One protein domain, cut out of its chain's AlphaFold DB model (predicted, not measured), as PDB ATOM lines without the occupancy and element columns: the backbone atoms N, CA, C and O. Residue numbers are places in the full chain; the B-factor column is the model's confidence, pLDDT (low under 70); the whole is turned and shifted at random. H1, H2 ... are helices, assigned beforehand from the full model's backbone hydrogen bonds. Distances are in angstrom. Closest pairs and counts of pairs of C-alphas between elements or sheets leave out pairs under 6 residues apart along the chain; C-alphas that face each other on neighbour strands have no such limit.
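What this domain is: This is residues 158 to 202 of the 279 residues of an uncharacterized protein of Candidatus Marinimicrobia bacterium PRS2 (UniProt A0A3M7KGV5). Two short helices, H2 and H3, form an open L with its corner at the tight turn between them, and a third helix, H1, packs on both arms, steeply tilted to each, coming closest to H3 at Phe 190, where H3 begins, and to H2 at Asp 181. From the end of H1 the chain swings out in an arc, of which residues 171 to 176 stick out, and comes back to the start of H2. The printed part has 45 residues with three named helices, H1, H2 and H3 along the chain, and no named strand; the class is all helix. It is compact, with a radius of gyration of the C-alphas of 10.1 A, and spans 26 by 24 by 14 A.

How they stand to each other: Start at the longest helix, H3, residues 190 to 200. It touches H1, residues 160 to 169; look at Tyr 163 and Phe 190, whose C-alphas are their closest at 6.4 A. These two run the same way at a steep tilt of 68 degrees, only just short of about perpendicular. H1 also touches H2, residues 179 to 186, where the closest C-alphas are those of Leu 166 and Asp 181, 6.7 A apart. They run opposite ways, again at a steep tilt of 68 degrees, only just short of about perpendicular. H2 and H3 are close but not clearly touching and about perpendicular at 79 degrees; their closest C-alphas, of Ile 184 and Phe 190, are 6.8 A apart. In H1, H2 and H3 every O i to N i+4 pair is within hydrogen-bond range.

Where its parts are: Find C-alpha 190 at (1.207, -27.397, -51.903); from there H3 runs 15.2 A to C-alpha 200 at (15.094, -23.158, -47.544). H1 begins at C-alpha 160, at (4.259, -20.255, -56.432), and covers 14.4 A. H2 covers 10.6 A.

The domain as a whole: The two C-alphas farthest apart are those of Asn 179 and Asn 202, at 28.5 A. The printed part has no cut. The link from H1 to H2 is short, with 9 residues, and that from H2 to H3 is tight, with 3. Mean pLDDT of the printed part is 88.3, and no printed residue is under 70.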
ATOM      1  N   PHE A 158      -3.044 -21.903 -58.513       81.31
ATOM      2  CA  PHE A 158      -2.330 -21.183 -57.484       81.31
ATOM      3  C   PHE A 158      -0.874 -21.096 -57.914       81.31
ATOM      4  O   PHE A 158      -0.226 -22.087 -58.274       81.31
ATOM      5  N   THR A 159      -0.379 -19.874 -57.919       87.19
ATOM      6  CA  THR A 159       0.990 -19.567 -58.282       87.19
ATOM      7  C   THR A 159       1.930 -20.014 -57.169       87.19
ATOM      8  O   THR A 159       1.530 -20.235 -56.024       87.19
ATOM      9  N   ARG A 160       3.232 -20.087 -57.471       86.75
ATOM     10  CA  ARG A 160       4.259 -20.255 -56.432       86.75
ATOM     11  C   ARG A 160       4.084 -19.233 -55.304       86.75
ATOM     12  O   ARG A 160       4.220 -19.597 -54.142       86.75
ATOM     13  N   THR A 161       3.785 -17.985 -55.653       90.19
ATOM     14  CA  THR A 161       3.606 -16.888 -54.699       90.19
ATOM     15  C   THR A 161       2.455 -17.163 -53.740       90.19
ATOM     16  O   THR A 161       2.653 -17.035 -52.538       90.19
ATOM     17  N   ASP A 162       1.317 -17.664 -54.229       89.06
ATOM     18  CA  ASP A 162       0.167 -18.008 -53.379       89.06
ATOM     19  C   ASP A 162       0.537 -19.039 -52.300       89.06
ATOM     20  O   ASP A 162       0.167 -18.889 -51.133       89.06
ATOM     21  N   TYR A 163       1.320 -20.062 -52.668       91.19
ATOM     22  CA  TYR A 163       1.795 -21.072 -51.720       91.19
ATOM     23  C   TYR A 163       2.763 -20.493 -50.688       91.19
ATOM     24  O   TYR A 163       2.646 -20.791 -49.501       91.19
ATOM     25  N   ILE A 164       3.728 -19.677 -51.123       92.62
ATOM     26  CA  ILE A 164       4.721 -19.074 -50.224       92.62
ATOM     27  C   ILE A 164       4.062 -18.075 -49.271       92.62
ATOM     28  O   ILE A 164       4.386 -18.064 -48.085       92.62
ATOM     29  N   ASP A 165       3.118 -17.275 -49.756       93.56
ATOM     30  CA  ASP A 165       2.406 -16.306 -48.929       93.56
ATOM     31  C   ASP A 165       1.522 -16.999 -47.892       93.56
ATOM     32  O   ASP A 165       1.483 -16.563 -46.742       93.56
ATOM     33  N   LEU A 166       0.869 -18.109 -48.254       94.94
ATOM     34  CA  LEU A 166       0.154 -18.933 -47.281       94.94
ATOM     35  C   LEU A 166       1.100 -19.495 -46.210       94.94
ATOM     36  O   LEU A 166       0.795 -19.419 -45.022       94.94
ATOM     37  N   LEU A 167       2.263 -20.021 -46.602       93.81
ATOM     38  CA  LEU A 167       3.248 -20.547 -45.651       93.81
ATOM     39  C   LEU A 167       3.744 -19.464 -44.683       93.81
ATOM     40  O   LEU A 167       3.791 -19.705 -43.483       93.81
ATOM     41  N   LYS A 168       3.999 -18.247 -45.172       94.12
ATOM     42  CA  LYS A 168       4.335 -17.100 -44.314       94.12
ATOM     43  C   LYS A 168       3.203 -16.728 -43.359       94.12
ATOM     44  O   LYS A 168       3.464 -16.437 -42.196       94.12
ATOM     45  N   ARG A 169       1.942 -16.747 -43.808       94.56
ATOM     46  CA  ARG A 169       0.791 -16.519 -42.912       94.56
ATOM     47  C   ARG A 169       0.735 -17.572 -41.809       94.56
ATOM     48  O   ARG A 169       0.523 -17.222 -40.652       94.56
ATOM     49  N   TYR A 170       1.027 -18.830 -42.137       93.44
ATOM     50  CA  TYR A 170       1.126 -19.910 -41.157       93.44
ATOM     51  C   TYR A 170       2.248 -19.739 -40.128       93.44
ATOM     52  O   TYR A 170       2.230 -20.449 -39.127       93.44
ATOM     53  N   GLU A 171       3.213 -18.836 -40.309       92.44
ATOM     54  CA  GLU A 171       4.221 -18.539 -39.277       92.44
ATOM     55  C   GLU A 171       3.628 -17.757 -38.100       92.44
ATOM     56  O   GLU A 171       4.171 -17.790 -36.996       92.44
ATOM     57  N   GLN A 172       2.500 -17.076 -38.308       91.50
ATOM     58  CA  GLN A 172       1.809 -16.346 -37.256       91.50
ATOM     59  C   GLN A 172       1.089 -17.327 -36.326       91.50
ATOM     60  O   GLN A 172       0.320 -18.183 -36.764       91.50
ATOM     61  N   ARG A 173       1.327 -17.193 -35.017       84.00
ATOM     62  CA  ARG A 173       0.852 -18.145 -34.001       84.00
ATOM     63  C   ARG A 173      -0.671 -18.313 -33.977       84.00
ATOM     64  O   ARG A 173      -1.137 -19.435 -33.799       84.00
ATOM     65  N   ASP A 174      -1.400 -17.222 -34.192       87.50
ATOM     66  CA  ASP A 174      -2.860 -17.150 -34.045       87.50
ATOM     67  C   ASP A 174      -3.594 -17.077 -35.394       87.50
ATOM     68  O   ASP A 174      -4.772 -16.723 -35.459       87.50
ATOM     69  N   TYR A 175      -2.905 -17.383 -36.496       90.88
ATOM     70  CA  TYR A 175      -3.512 -17.329 -37.818       90.88
ATOM     71  C   TYR A 175      -4.556 -18.433 -38.012       90.88
ATOM     72  O   TYR A 175      -4.301 -19.618 -37.788       90.88
ATOM     73  N   VAL A 176      -5.732 -18.024 -38.490       89.75
ATOM     74  CA  VAL A 176      -6.850 -18.909 -38.819       89.75
ATOM     75  C   VAL A 176      -7.028 -18.929 -40.343       89.75
ATOM     76  O   VAL A 176      -7.316 -17.881 -40.925       89.75
ATOM     77  N   PRO A 177      -6.879 -20.092 -41.007       88.88
ATOM     78  CA  PRO A 177      -6.993 -20.187 -42.463       88.88
ATOM     79  C   PRO A 177      -8.388 -19.826 -42.974       88.88
ATOM     80  O   PRO A 177      -9.395 -20.361 -42.495       88.88
ATOM     81  N   SER A 178      -8.445 -18.981 -44.004       90.94
ATOM     82  CA  SER A 178      -9.672 -18.718 -44.759       90.94
ATOM     83  C   SER A 178     -10.060 -19.918 -45.635       90.94
ATOM     84  O   SER A 178      -9.295 -20.872 -45.794       90.94
ATOM     85  N   ASN A 179     -11.242 -19.877 -46.257       88.00
ATOM     86  CA  ASN A 179     -11.651 -20.916 -47.212       88.00
ATOM     87  C   ASN A 179     -10.674 -21.019 -48.395       88.00
ATOM     88  O   ASN A 179     -10.271 -22.122 -48.751       88.00
ATOM     89  N   LYS A 180     -10.194 -19.878 -48.908       87.00
ATOM     90  CA  LYS A 180      -9.183 -19.835 -49.975       87.00
ATOM     91  C   LYS A 180      -7.865 -20.483 -49.542       87.00
ATOM     92  O   LYS A 180      -7.232 -21.185 -50.319       87.00
ATOM     93  N   ASP A 181      -7.452 -20.283 -48.294       89.94
ATOM     94  CA  ASP A 181      -6.221 -20.883 -47.766       89.94
ATOM     95  C   ASP A 181      -6.326 -22.407 -47.654       89.94
ATOM     96  O   ASP A 181      -5.378 -23.122 -47.973       89.94
ATOM     97  N   LYS A 182      -7.501 -22.913 -47.263       88.44
ATOM     98  CA  LYS A 182      -7.788 -24.353 -47.236       88.44
ATOM     99  C   LYS A 182      -7.790 -24.955 -48.642       88.44
ATOM    100  O   LYS A 182      -7.265 -26.051 -48.825       88.44
ATOM    101  N   GLU A 183      -8.323 -24.238 -49.632       85.06
ATOM    102  CA  GLU A 183      -8.245 -24.641 -51.041       85.06
ATOM    103  C   GLU A 183      -6.786 -24.725 -51.513       85.06
ATOM    104  O   GLU A 183      -6.386 -25.746 -52.076       85.06
ATOM    105  N   ILE A 184      -5.967 -23.709 -51.208       86.25
ATOM    106  CA  ILE A 184      -4.528 -23.704 -51.515       86.25
ATOM    107  C   ILE A 184      -3.826 -24.894 -50.843       86.25
ATOM    108  O   ILE A 184      -3.059 -25.591 -51.506       86.25
ATOM    109  N   GLU A 185      -4.085 -25.160 -49.558       85.56
ATOM    110  CA  GLU A 185      -3.474 -26.280 -48.825       85.56
ATOM    111  C   GLU A 185      -3.885 -27.650 -49.387       85.56
ATOM    112  O   GLU A 185      -3.071 -28.577 -49.406       85.56
ATOM    113  N   SER A 186      -5.123 -27.780 -49.875       83.62
ATOM    114  CA  SER A 186      -5.629 -29.018 -50.480       83.62
ATOM    115  C   SER A 186      -5.051 -29.307 -51.871       83.62
ATOM    116  O   SER A 186      -5.198 -30.421 -52.381       83.62
ATOM    117  N   SER A 187      -4.375 -28.333 -52.489       84.19
ATOM    118  CA  SER A 187      -3.807 -28.500 -53.822       84.19
ATOM    119  C   SER A 187      -2.680 -29.543 -53.831       84.19
ATOM    120  O   SER A 187      -1.849 -29.637 -52.922       84.19
ATOM    121  N   SER A 188      -2.589 -30.307 -54.924       78.69
ATOM    122  CA  SER A 188      -1.546 -31.328 -55.108       78.69
ATOM    123  C   SER A 188      -0.123 -30.751 -55.068       78.69
ATOM    124  O   SER A 188       0.824 -31.439 -54.677       78.69
ATOM    125  N   SER A 189       0.036 -29.475 -55.429       85.31
ATOM    126  CA  SER A 189       1.333 -28.796 -55.492       85.31
ATOM    127  C   SER A 189       1.784 -28.219 -54.152       85.31
ATOM    128  O   SER A 189       2.992 -28.050 -53.951       85.31
ATOM    129  N   PHE A 190       0.870 -27.973 -53.207       86.25
ATOM    130  CA  PHE A 190       1.207 -27.397 -51.903       86.25
ATOM    131  C   PHE A 190       2.286 -28.205 -51.178       86.25
ATOM    132  O   PHE A 190       3.264 -27.644 -50.687       86.25
ATOM    133  N   ARG A 191       2.188 -29.541 -51.198       83.19
ATOM    134  CA  ARG A 191       3.166 -30.437 -50.556       83.19
ATOM    135  C   ARG A 191       4.597 -30.218 -51.054       83.19
ATOM    136  O   ARG A 191       5.537 -30.290 -50.255       83.19
ATOM    137  N   LYS A 192       4.771 -29.967 -52.355       86.19
ATOM    138  CA  LYS A 192       6.083 -29.708 -52.960       86.19
ATOM    139  C   LYS A 192       6.646 -28.386 -52.445       86.19
ATOM    140  O   LYS A 192       7.739 -28.379 -51.883       86.19
ATOM    141  N   TYR A 193       5.879 -27.303 -52.568       87.75
ATOM    142  CA  TYR A 193       6.316 -25.970 -52.148       87.75
ATOM    143  C   TYR A 193       6.542 -25.868 -50.639       87.75
ATOM    144  O   TYR A 193       7.527 -25.274 -50.215       87.75
ATOM    145  N   TYR A 194       5.709 -26.528 -49.833       87.94
ATOM    146  CA  TYR A 194       5.935 -26.689 -48.398       87.94
ATOM    147  C   TYR A 194       7.291 -27.349 -48.111       87.94
ATOM    148  O   TYR A 194       8.085 -26.831 -47.329       87.94
ATOM    149  N   SER A 195       7.589 -28.474 -48.770       84.50
ATOM    150  CA  SER A 195       8.843 -29.206 -48.545       84.50
ATOM    151  C   SER A 195      10.070 -28.378 -48.932       84.50
ATOM    152  O   SER A 195      11.092 -28.430 -48.251       84.50
ATOM    153  N   GLU A 196       9.975 -27.610 -50.021       88.12
ATOM    154  CA  GLU A 196      11.018 -26.665 -50.430       88.12
ATOM    155  C   GLU A 196      11.181 -25.537 -49.403       88.12
ATOM    156  O   GLU A 196      12.307 -25.236 -49.011       88.12
ATOM    157  N   TYR A 197      10.077 -24.969 -48.914       90.62
ATOM    158  CA  TYR A 197      10.085 -23.873 -47.946       90.62
ATOM    159  C   TYR A 197      10.730 -24.257 -46.613       90.62
ATOM    160  O   TYR A 197      11.553 -23.506 -46.089       90.62
ATOM    161  N   ILE A 198      10.404 -25.440 -46.082       87.62
ATOM    162  CA  ILE A 198      11.001 -25.968 -44.845       87.62
ATOM    163  C   ILE A 198      12.523 -26.053 -44.963       87.62
ATOM    164  O   ILE A 198      13.233 -25.589 -44.070       87.62
ATOM    165  N   LYS A 199      13.014 -26.602 -46.081       86.81
ATOM    166  CA  LYS A 199      14.449 -26.748 -46.345       86.81
ATOM    167  C   LYS A 199      15.134 -25.398 -46.524       86.81
ATOM    168  O   LYS A 199      16.193 -25.176 -45.953       86.81
ATOM    169  N   GLN A 200      14.533 -24.490 -47.295       89.69
ATOM    170  CA  GLN A 200      15.094 -23.158 -47.544       89.69
ATOM    171  C   GLN A 200      15.257 -22.350 -46.254       89.69
ATOM    172  O   GLN A 200      16.259 -21.660 -46.086       89.69
ATOM    173  N   ASN A 201      14.305 -22.473 -45.328       86.62
ATOM    174  CA  ASN A 201      14.327 -21.750 -44.059       86.62
ATOM    175  C   ASN A 201      14.969 -22.541 -42.906       86.62
ATOM    176  O   ASN A 201      15.005 -22.060 -41.774       86.62
ATOM    177  N   ASN A 202      15.512 -23.736 -43.173       88.69
ATOM    178  CA  ASN A 202      16.154 -24.607 -42.184       88.69
ATOM    179  C   ASN A 202      15.268 -24.932 -40.964       88.69
ATOM    180  O   ASN A 202      15.771 -25.060 -39.842       88.69
TER     181      ASN A 202